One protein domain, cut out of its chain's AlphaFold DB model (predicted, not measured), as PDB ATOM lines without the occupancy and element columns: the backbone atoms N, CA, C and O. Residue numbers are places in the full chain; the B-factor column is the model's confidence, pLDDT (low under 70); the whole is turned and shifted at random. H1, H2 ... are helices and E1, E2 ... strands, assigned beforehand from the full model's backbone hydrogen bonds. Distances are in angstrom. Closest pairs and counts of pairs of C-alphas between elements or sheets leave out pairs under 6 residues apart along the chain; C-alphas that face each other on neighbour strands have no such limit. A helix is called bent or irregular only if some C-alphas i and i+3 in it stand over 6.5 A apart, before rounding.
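Overview. This is residues 4 to 82 of the 83 residues of an uncharacterized protein of Paenibacillus sp. NAIST15-1 (UniProt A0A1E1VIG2). A small three-stranded sheet, E2 E1 E3, lies between two helices, H4 packed on one face and H3 on the other, as three layers. H1 and H2 make a corner away from the sheet, with H2 on the H3 side of the domain and H1 the element farthest from the mean of the C-alphas. The printed part has 79 residues, with four named helices and three named strands in the order H1 H2 E1 E2 H3 E3 H4; the sheet is antiparallel and the class is mixed, helices and strands. It is compact, with a radius of gyration of the C-alphas of 13.3 A, and spans 38 by 27 by 21 A.

Along the chain. Find C-alpha 4 at (196.630, 174.406, 148.031), where H1, residues 4 to 11, begins. H2 follows at residues 15 to 25, 15.5 A long. Next look for E1, residues 36 to 40, starting at (208.228, 200.655, 148.501), and E2, residues 45 to 49. H3, residues 50 to 58, is irregular, with C-alphas 51 and 54 at 7.2 A. E3, residues 62 to 67, is 15.0 A long, and H4, residues 70 to 80, runs 15.2 A to C-alpha 80 at (210.371, 191.255, 160.121).

Arrangement. Begin at E1, the inner strand. It forms a hairpin with E2, where N 37 and O 48 are 2.7 A apart, within hydrogen-bond range. On its other side is E3, antiparallel to it, with N 38 and O 65 at 2.8 A. E2, H3 and E3 are a split strand-helix-strand unit, two strands running the same way with E1 between them, and its crossover is right-handed. H3 is on the sheet at a height of 8.8 A, over E1, the closest C-alphas being those of Phe 37 and Glu 50, 6.8 A. On the opposite face, H4 is on the sheet at a height of 8.4 A, over E1 and E3; its C-alpha of Val 73 is 5.5 A from that of Ala 67. H2 is close to but not clearly touching H3, with the C-alphas of Leu 23 and Tyr 56 closest at 7.5 A. H1 and H2 only just touch, with 3 pairs of C-alphas within 8 A and only at the corner, Val 11 and Leu 17 being closest at 5.9 A. Every O i to N i+4 pair is within hydrogen-bond range in H4, but 2 of 4 in H1, 5 of 7 in H2 and 3 of 5 in H3.

Size, cuts and confidence. The two farthest C-alphas, those of Gln 13 and Asp 33, are 38.3 A apart. The printed part has no cut, and no link is long. Look at the B-factor column for residues 4 to 28: this model gives them pLDDT under 70.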
ATOM      1  N   ARG A   4     197.441 173.434 148.781       46.34
ATOM      2  CA  ARG A   4     196.630 174.406 148.031       46.34
ATOM      3  C   ARG A   4     195.112 174.220 148.196       46.34
ATOM      4  O   ARG A   4     194.386 175.202 148.197       46.34
ATOM      5  N   ASN A   5     194.632 172.988 148.402       43.25
ATOM      6  CA  ASN A   5     193.195 172.719 148.585       43.25
ATOM      7  C   ASN A   5     192.711 172.849 150.038       43.25
ATOM      8  O   ASN A   5     191.505 172.946 150.255       43.25
ATOM      9  N   LYS A   6     193.611 172.848 151.033       45.31
ATOM     10  CA  LYS A   6     193.222 173.057 152.439       45.31
ATOM     11  C   LYS A   6     192.989 174.539 152.743       45.31
ATOM     12  O   LYS A   6     192.002 174.851 153.395       45.31
ATOM     13  N   LEU A   7     193.814 175.432 152.193       49.84
ATOM     14  CA  LEU A   7     193.640 176.886 152.328       49.84
ATOM     15  C   LEU A   7     192.283 177.363 151.788       49.84
ATOM     16  O   LEU A   7     191.558 178.061 152.487       49.84
ATOM     17  N   ILE A   8     191.878 176.899 150.600       49.00
ATOM     18  CA  ILE A   8     190.615 177.317 149.961       49.00
ATOM     19  C   ILE A   8     189.387 176.973 150.822       49.00
ATOM     20  O   ILE A   8     188.408 177.715 150.829       49.00
ATOM     21  N   LYS A   9     189.426 175.863 151.570       43.88
ATOM     22  CA  LYS A   9     188.279 175.408 152.369       43.88
ATOM     23  C   LYS A   9     188.146 176.134 153.713       43.88
ATOM     24  O   LYS A   9     187.025 176.284 154.183       43.88
ATOM     25  N   THR A  10     189.252 176.590 154.302       47.16
ATOM     26  CA  THR A  10     189.251 177.302 155.593       47.16
ATOM     27  C   THR A  10     189.030 178.810 155.425       47.16
ATOM     28  O   THR A  10     188.377 179.435 156.255       47.16
ATOM     29  N   VAL A  11     189.498 179.399 154.321       47.19
ATOM     30  CA  VAL A  11     189.406 180.848 154.047       47.19
ATOM     31  C   VAL A  11     187.973 181.319 153.755       47.19
ATOM     32  O   VAL A  11     187.640 182.476 153.993       47.19
ATOM     33  N   ALA A  12     187.084 180.434 153.297       48.84
ATOM     34  CA  ALA A  12     185.717 180.804 152.916       48.84
ATOM     35  C   ALA A  12     184.787 181.178 154.094       48.84
ATOM     36  O   ALA A  12     183.656 181.593 153.837       48.84
ATOM     37  N   GLN A  13     185.223 181.027 155.353       48.78
ATOM     38  CA  GLN A  13     184.348 181.124 156.532       48.78
ATOM     39  C   GLN A  13     184.559 182.349 157.442       48.78
ATOM     40  O   GLN A  13     183.747 182.528 158.341       48.78
ATOM     41  N   SER A  14     185.563 183.207 157.220       47.97
ATOM     42  CA  SER A  14     185.776 184.404 158.060       47.97
ATOM     43  C   SER A  14     185.825 185.686 157.226       47.97
ATOM     44  O   SER A  14     186.532 185.738 156.218       47.97
ATOM     45  N   GLU A  15     185.080 186.723 157.627       51.97
ATOM     46  CA  GLU A  15     185.035 188.027 156.939       51.97
ATOM     47  C   GLU A  15     186.408 188.721 156.905       51.97
ATOM     48  O   GLU A  15     186.788 189.253 155.863       51.97
ATOM     49  N   GLU A  16     187.210 188.609 157.968       49.84
ATOM     50  CA  GLU A  16     188.589 189.134 158.013       49.84
ATOM     51  C   GLU A  16     189.513 188.483 156.967       49.84
ATOM     52  O   GLU A  16     190.341 189.148 156.342       49.84
ATOM     53  N   LEU A  17     189.344 187.181 156.710       48.19
ATOM     54  CA  LEU A  17     190.162 186.439 155.742       48.19
ATOM     55  C   LEU A  17     189.755 186.725 154.290       48.19
ATOM     56  O   LEU A  17     190.586 186.601 153.387       48.19
ATOM     57  N   ARG A  18     188.504 187.139 154.044       52.16
ATOM     58  CA  ARG A  18     188.041 187.550 152.707       52.16
ATOM     59  C   ARG A  18     188.709 188.836 152.233       52.16
ATOM     60  O   ARG A  18     189.083 188.896 151.063       52.16
ATOM     61  N   SER A  19     188.909 189.816 153.117       52.97
ATOM     62  CA  SER A  19     189.645 191.046 152.779       52.97
ATOM     63  C   SER A  19     191.081 190.736 152.362       52.97
ATOM     64  O   SER A  19     191.533 191.203 151.317       52.97
ATOM     65  N   LYS A  20     191.765 189.850 153.099       56.34
ATOM     66  CA  LYS A  20     193.107 189.373 152.731       56.34
ATOM     67  C   LYS A  20     193.110 188.610 151.404       56.34
ATOM     68  O   LYS A  20     193.966 188.847 150.561       56.34
ATOM     69  N   PHE A  21     192.125 187.741 151.165       53.22
ATOM     70  CA  PHE A  21     192.009 187.016 149.894       53.22
ATOM     71  C   PHE A  21     191.812 187.957 148.697       53.22
ATOM     72  O   PHE A  21     192.396 187.737 147.633       53.22
ATOM     73  N   SER A  22     191.021 189.019 148.872       55.31
ATOM     74  CA  SER A  22     190.846 190.046 147.847       55.31
ATOM     75  C   SER A  22     192.152 190.800 147.588       55.31
ATOM     76  O   SER A  22     192.493 190.983 146.426       55.31
ATOM     77  N   LEU A  23     192.917 191.135 148.637       60.69
ATOM     78  CA  LEU A  23     194.221 191.804 148.523       60.69
ATOM     79  C   LEU A  23     195.245 190.986 147.735       60.69
ATOM     80  O   LEU A  23     195.851 191.515 146.811       60.69
ATOM     81  N   TYR A  24     195.392 189.690 148.027       61.56
ATOM     82  CA  TYR A  24     196.292 188.824 147.253       61.56
ATOM     83  C   TYR A  24     195.812 188.606 145.815       61.56
ATOM     84  O   TYR A  24     196.624 188.398 144.918       61.56
ATOM     85  N   SER A  25     194.500 188.667 145.576       58.50
ATOM     86  CA  SER A  25     193.936 188.582 144.223       58.50
ATOM     87  C   SER A  25     194.197 189.850 143.403       58.50
ATOM     88  O   SER A  25     194.250 189.781 142.178       58.50
ATOM     89  N   THR A  26     194.369 190.995 144.067       56.78
ATOM     90  CA  THR A  26     194.733 192.284 143.461       56.78
ATOM     91  C   THR A  26     196.211 192.631 143.607       56.78
ATOM     92  O   THR A  26     196.604 193.716 143.189       56.78
ATOM     93  N   TYR A  27     197.026 191.732 144.169       63.66
ATOM     94  CA  TYR A  27     198.447 191.975 144.379       63.66
ATOM     95  C   TYR A  27     199.129 192.286 143.048       63.66
ATOM     96  O   TYR A  27     199.066 191.504 142.094       63.66
ATOM     97  N   LYS A  28     199.785 193.441 143.000       66.31
ATOM     98  CA  LYS A  28     200.647 193.854 141.900       66.31
ATOM     99  C   LYS A  28     202.077 193.868 142.399       66.31
ATOM    100  O   LYS A  28     202.331 194.286 143.525       66.31
ATOM    101  N   GLU A  29     202.999 193.431 141.546       71.88
ATOM    102  CA  GLU A  29     204.414 193.631 141.829       71.88
ATOM    103  C   GLU A  29     204.679 195.133 142.010       71.88
ATOM    104  O   GLU A  29     204.265 195.928 141.157       71.88
ATOM    105  N   PRO A  30     205.299 195.529 143.132       74.38
ATOM    106  CA  PRO A  30     205.563 196.926 143.409       74.38
ATOM    107  C   PRO A  30     206.576 197.492 142.411       74.38
ATOM    108  O   PRO A  30     207.566 196.844 142.070       74.38
ATOM    109  N   ASP A  31     206.339 198.729 141.988       78.81
ATOM    110  CA  ASP A  31     207.219 199.450 141.077       78.81
ATOM    111  C   ASP A  31     208.572 199.710 141.756       78.81
ATOM    112  O   ASP A  31     208.630 200.252 142.869       78.81
ATOM    113  N   ILE A  32     209.648 199.275 141.095       76.19
ATOM    114  CA  ILE A  32     211.018 199.287 141.617       76.19
ATOM    115  C   ILE A  32     211.575 200.716 141.640       76.19
ATOM    116  O   ILE A  32     212.375 201.036 142.521       76.19
ATOM    117  N   ASP A  33     211.118 201.582 140.731       80.69
ATOM    118  CA  ASP A  33     211.547 202.981 140.620       80.69
ATOM    119  C   ASP A  33     210.854 203.896 141.645       80.69
ATOM    120  O   ASP A  33     211.179 205.081 141.766       80.69
ATOM    121  N   ARG A  34     209.888 203.367 142.408       83.75
ATOM    122  CA  ARG A  34     209.131 204.109 143.424       83.75
ATOM    123  C   ARG A  34     209.474 203.621 144.830       83.75
ATOM    124  O   ARG A  34     209.937 202.499 145.041       83.75
ATOM    125  N   THR A  35     209.203 204.470 145.823       83.75
ATOM    126  CA  THR A  35     209.315 204.081 147.234       83.75
ATOM    127  C   THR A  35     208.368 202.920 147.516       83.75
ATOM    128  O   THR A  35     207.180 202.950 147.167       83.75
ATOM    129  N   ARG A  36     208.916 201.887 148.144       87.19
ATOM    130  CA  ARG A  36     208.228 200.655 148.501       87.19
ATOM    131  C   ARG A  36     208.110 200.576 150.004       87.19
ATOM    132  O   ARG A  36     209.008 200.973 150.736       87.19
ATOM    133  N   PHE A  37     206.985 200.072 150.461       88.31
ATOM    134  CA  PHE A  37     206.642 199.949 151.860       88.31
ATOM    135  C   PHE A  37     206.489 198.478 152.163       88.31
ATOM    136  O   PHE A  37     205.788 197.760 151.453       88.31
ATOM    137  N   VAL A  38     207.178 198.044 153.207       86.69
ATOM    138  CA  VAL A  38     207.051 196.705 153.757       86.69
ATOM    139  C   VAL A  38     206.051 196.805 154.892       86.69
ATOM    140  O   VAL A  38     206.272 197.520 155.874       86.69
ATOM    141  N   LEU A  39     204.936 196.110 154.739       88.56
ATOM    142  CA  LEU A  39     203.909 195.993 155.751       88.56
ATOM    143  C   LEU A  39     203.895 194.571 156.291       88.56
ATOM    144  O   LEU A  39     204.116 193.611 155.559       88.56
ATOM    145  N   THR A  40     203.630 194.445 157.582       85.25
ATOM    146  CA  THR A  40     203.583 193.168 158.285       85.25
ATOM    147  C   THR A  40     202.286 193.050 159.068       85.25
ATOM    148  O   THR A  40     201.755 194.038 159.576       85.25
ATOM    149  N   ASP A  41     201.772 191.838 159.158       83.38
ATOM    150  CA  ASP A  41     200.771 191.430 160.132       83.38
ATOM    151  C   ASP A  41     201.335 190.232 160.914       83.38
ATOM    152  O   ASP A  41     202.377 189.679 160.579       83.38
ATOM    153  N   SER A  42     200.626 189.792 161.943       77.06
ATOM    154  CA  SER A  42     200.895 188.625 162.786       77.06
ATOM    155  C   SER A  42     201.342 187.338 162.073       77.06
ATOM    156  O   SER A  42     201.871 186.447 162.734       77.06
ATOM    157  N   THR A  43     201.109 187.193 160.764       75.44
ATOM    158  CA  THR A  43     201.411 185.965 160.005       75.44
ATOM    159  C   THR A  43     201.995 186.184 158.609       75.44
ATOM    160  O   THR A  43     202.441 185.213 158.004       75.44
ATOM    161  N   ASP A  44     202.017 187.415 158.095       80.94
ATOM    162  CA  ASP A  44     202.318 187.691 156.687       80.94
ATOM    163  C   ASP A  44     203.087 189.007 156.521       80.94
ATOM    164  O   ASP A  44     202.854 189.974 157.246       80.94
ATOM    165  N   ILE A  45     203.950 189.056 155.504       82.62
ATOM    166  CA  ILE A  45     204.684 190.253 155.081       82.62
ATOM    167  C   ILE A  45     204.290 190.575 153.638       82.62
ATOM    168  O   ILE A  45     204.241 189.691 152.781       82.62
ATOM    169  N   VAL A  46     204.014 191.847 153.361       85.25
ATOM    170  CA  VAL A  46     203.623 192.345 152.040       85.25
ATOM    171  C   VAL A  46     204.452 193.571 151.680       85.25
ATOM    172  O   VAL A  46     204.739 194.409 152.532       85.25
ATOM    173  N   ILE A  47     204.813 193.696 150.404       85.81
ATOM    174  CA  ILE A  47     205.470 194.887 149.865       85.81
ATOM    175  C   ILE A  47     204.505 195.581 148.906       85.81
ATOM    176  O   ILE A  47     203.965 194.941 148.006       85.81
ATOM    177  N   CYS A  48     204.310 196.887 149.062       85.50
ATOM    178  CA  CYS A  48     203.514 197.687 148.133       85.50
ATOM    179  C   CYS A  48     204.084 199.101 147.954       85.50
ATOM    180  O   CYS A  48     204.969 199.527 148.691       85.50
ATOM    181  N   ASN A  49     203.598 199.851 146.965       88.88
ATOM    182  CA  ASN A  49     203.883 201.284 146.866       88.88
ATOM    183  C   ASN A  49     202.893 202.104 147.713       88.88
ATOM    184  O   ASN A  49     201.863 201.595 148.155       88.88
ATOM    185  N   GLU A  50     203.191 203.393 147.898       86.06
ATOM    186  CA  GLU A  50     202.424 204.323 148.749       86.06
ATOM    187  C   GLU A  50     200.908 204.312 148.488       86.06
ATOM    188  O   GLU A  50     200.100 204.332 149.414       86.06
ATOM    189  N   GLU A  51     200.529 204.211 147.217       84.62
ATOM    190  CA  GLU A  51     199.147 204.262 146.730       84.62
ATOM    191  C   GLU A  51     198.277 203.132 147.299       84.62
ATOM    192  O   GLU A  51     197.071 203.291 147.478       84.62
ATOM    193  N   GLU A  52     198.901 201.998 147.617       81.75
ATOM    194  CA  GLU A  52     198.231 200.784 148.074       81.75
ATOM    195  C   GLU A  52     198.304 200.614 149.599       81.75
ATOM    196  O   GLU A  52     197.610 199.759 150.148       81.75
ATOM    197  N   ILE A  53     199.100 201.429 150.308       85.00
ATOM    198  CA  ILE A  53     199.283 201.329 151.768       85.00
ATOM    199  C   ILE A  53     197.936 201.306 152.489       85.00
ATOM    200  O   ILE A  53     197.702 200.447 153.336       85.00
ATOM    201  N   ASN A  54     197.028 202.220 152.139       83.50
ATOM    202  CA  ASN A  54     195.732 202.347 152.809       83.50
ATOM    203  C   ASN A  54     194.871 201.079 152.685       83.50
ATOM    204  O   ASN A  54     194.111 200.765 153.605       83.50
ATOM    205  N   ASN A  55     195.017 200.328 151.588       82.44
ATOM    206  CA  ASN A  55     194.299 199.073 151.373       82.44
ATOM    207  C   ASN A  55     194.800 197.994 152.343       82.44
ATOM    208  O   ASN A  55     193.998 197.311 152.979       82.44
ATOM    209  N   TYR A  56     196.121 197.886 152.505       82.44
ATOM    210  CA  TYR A  56     196.742 196.929 153.422       82.44
ATOM    211  C   TYR A  56     196.549 197.320 154.895       82.44
ATOM    212  O   TYR A  56     196.216 196.458 155.706       82.44
ATOM    213  N   LEU A  57     196.651 198.611 155.235       84.00
ATOM    214  CA  LEU A  57     196.354 199.121 156.580       84.00
ATOM    215  C   LEU A  57     194.916 198.796 157.004       84.00
ATOM    216  O   LEU A  57     194.682 198.306 158.107       84.00
ATOM    217  N   SER A  58     193.950 199.008 156.106       79.81
ATOM    218  CA  SER A  58     192.535 198.700 156.367       79.81
ATOM    219  C   SER A  58     192.271 197.201 156.551       79.81
ATOM    220  O   SER A  58     191.260 196.824 157.139       79.81
ATOM    221  N   ALA A  59     193.169 196.341 156.065       76.44
ATOM    222  CA  ALA A  59     193.104 194.893 156.247       76.44
ATOM    223  C   ALA A  59     193.894 194.377 157.460       76.44
ATOM    224  O   ALA A  59     193.988 193.163 157.642       76.44
ATOM    225  N   GLY A  60     194.436 195.278 158.284       79.75
ATOM    226  CA  GLY A  60     195.126 194.934 159.527       79.75
ATOM    227  C   GLY A  60     196.643 194.807 159.410       79.75
ATOM    228  O   GLY A  60     197.290 194.485 160.401       79.75
ATOM    229  N   PHE A  61     197.234 195.090 158.246       84.69
ATOM    230  CA  PHE A  61     198.688 195.187 158.147       84.69
ATOM    231  C   PHE A  61     199.183 196.489 158.783       84.69
ATOM    232  O   PHE A  61     198.518 197.520 158.736       84.69
ATOM    233  N   SER A  62     200.382 196.458 159.350       85.75
ATOM    234  CA  SER A  62     201.076 197.620 159.902       85.75
ATOM    235  C   SER A  62     202.334 197.906 159.097       85.75
ATOM    236  O   SER A  62     203.020 196.986 158.657       85.75
ATOM    237  N   ILE A  63     202.667 199.182 158.904       89.50
ATOM    238  CA  ILE A  63     203.902 199.560 158.210       89.50
ATOM    239  C   ILE A  63     205.089 199.186 159.098       89.50
ATOM    240  O   ILE A  63     205.222 199.695 160.209       89.50
ATOM    241  N   PHE A  64     205.950 198.311 158.590       87.69
ATOM    242  CA  PHE A  64     207.184 197.909 159.256       87.69
ATOM    243  C   PHE A  64     208.363 198.782 158.812       87.69
ATOM    244  O   PHE A  64     209.226 199.128 159.617       87.69
ATOM    245  N   GLY A  65     208.382 199.197 157.542       88.25
ATOM    246  CA  GLY A  65     209.396 200.109 157.024       88.25
ATOM    247  C   GLY A  65     209.150 200.547 155.584       88.25
ATOM    248  O   GLY A  65     208.252 200.049 154.906       88.25
ATOM    249  N   SER A  66     209.971 201.482 155.114       91.00
ATOM    250  CA  SER A  66     210.008 201.942 153.725       91.00
ATOM    251  C   SER A  66     211.406 201.752 153.149       91.00
ATOM    252  O   SER A  66     212.388 201.973 153.854       91.00
ATOM    253  N   ALA A  67     211.490 201.407 151.872       88.44
ATOM    254  CA  ALA A  67     212.722 201.162 151.141       88.44
ATOM    255  C   ALA A  67     212.659 201.786 149.743       88.44
ATOM    256  O   ALA A  67     211.598 201.841 149.115       88.44
ATOM    257  N   GLN A  68     213.808 202.237 149.243       85.56
ATOM    258  CA  GLN A  68     213.945 202.753 147.876       85.56
ATOM    259  C   GLN A  68     214.702 201.778 146.972       85.56
ATOM    260  O   GLN A  68     214.561 201.835 145.752       85.56
ATOM    261  N   SER A  69     215.443 200.839 147.559       84.50
ATOM    262  CA  SER A  69     216.221 199.812 146.865       84.50
ATOM    263  C   SER A  69     215.793 198.389 147.250       84.50
ATOM    264  O   SER A  69     215.197 198.169 148.303       84.50
ATOM    265  N   ASN A  70     216.105 197.403 146.397       79.88
ATOM    266  CA  ASN A  70     215.838 195.986 146.699       79.88
ATOM    267  C   ASN A  70     216.600 195.519 147.947       79.88
ATOM    268  O   ASN A  70     216.038 194.818 148.777       79.88
ATOM    269  N   GLU A  71     217.847 195.964 148.113       84.69
ATOM    270  CA  GLU A  71     218.682 195.595 149.262       84.69
ATOM    271  C   GLU A  71     218.073 196.062 150.591       84.69
ATOM    272  O   GLU A  71     218.087 195.330 151.579       84.69
ATOM    273  N   GLU A  72     217.485 197.261 150.617       84.62
ATOM    274  CA  GLU A  72     216.764 197.749 151.793       84.62
ATOM    275  C   GLU A  72     215.487 196.947 152.052       84.62
ATOM    276  O   GLU A  72     215.199 196.624 153.203       84.62
ATOM    277  N   VAL A  73     214.738 196.591 151.002       84.62
ATOM    278  CA  VAL A  73     213.547 195.738 151.126       84.62
ATOM    279  C   VAL A  73     213.916 194.393 151.763       84.62
ATOM    280  O   VAL A  73     213.299 194.009 152.756       84.62
ATOM    281  N   ASP A  74     214.950 193.717 151.258       82.00
ATOM    282  CA  ASP A  74     215.424 192.430 151.786       82.00
ATOM    283  C   ASP A  74     215.894 192.536 153.244       82.00
ATOM    284  O   ASP A  74     215.585 191.675 154.075       82.00
ATOM    285  N   ALA A  75     216.600 193.618 153.593       84.94
ATOM    286  CA  ALA A  75     217.042 193.864 154.962       84.94
ATOM    287  C   ALA A  75     215.862 194.088 155.926       84.94
ATOM    288  O   ALA A  75     215.905 193.648 157.079       84.94
ATOM    289  N   ILE A  76     214.808 194.766 155.465       84.50
ATOM    290  CA  ILE A  76     213.594 195.012 156.247       84.50
ATOM    291  C   ILE A  76     212.790 193.714 156.414       84.50
ATOM    292  O   ILE A  76     212.372 193.419 157.533       84.50
ATOM    293  N   ILE A  77     212.634 192.905 155.358       81.56
ATOM    294  CA  ILE A  77     211.958 191.597 155.439       81.56
ATOM    295  C   ILE A  77     212.690 190.667 156.402       81.56
ATOM    296  O   ILE A  77     212.076 190.133 157.321       81.56
ATOM    297  N   SER A  78     214.012 190.549 156.259       81.50
ATOM    298  CA  SER A  78     214.835 189.689 157.120       81.50
ATOM    299  C   SER A  78     214.696 190.046 158.604       81.50
ATOM    300  O   SER A  78     214.823 189.189 159.472       81.50
ATOM    301  N   ARG A  79     214.442 191.323 158.918       78.50
ATOM    302  CA  ARG A  79     214.160 191.780 160.286       78.50
ATOM    303  C   ARG A  79     212.739 191.460 160.736       78.50
ATOM    304  O   ARG A  79     212.551 191.143 161.905       78.50
ATOM    305  N   ALA A  80     211.767 191.561 159.835       75.25
ATOM    306  CA  ALA A  80     210.371 191.255 160.121       75.25
ATOM    307  C   ALA A  80     210.142 189.756 160.373       75.25
ATOM    308  O   ALA A  80     209.356 189.416 161.244       75.25
ATOM    309  N   GLU A  81     210.850 188.861 159.675       72.25
ATOM    310  CA  GLU A  81     210.708 187.403 159.848       72.25
ATOM    311  C   GLU A  81     211.251 186.869 161.186       72.25
ATOM    312  O   GLU A  81     210.882 185.777 161.617       72.25
ATOM    313  N   VAL A  82     212.160 187.607 161.828       73.75
ATOM    314  CA  VAL A  82     212.816 187.195 163.082       73.75
ATOM    315  C   VAL A  82     212.103 187.757 164.322       73.75
ATOM    316  O   VAL A  82     212.383 187.313 165.437       73.75
TER     317      VAL A  82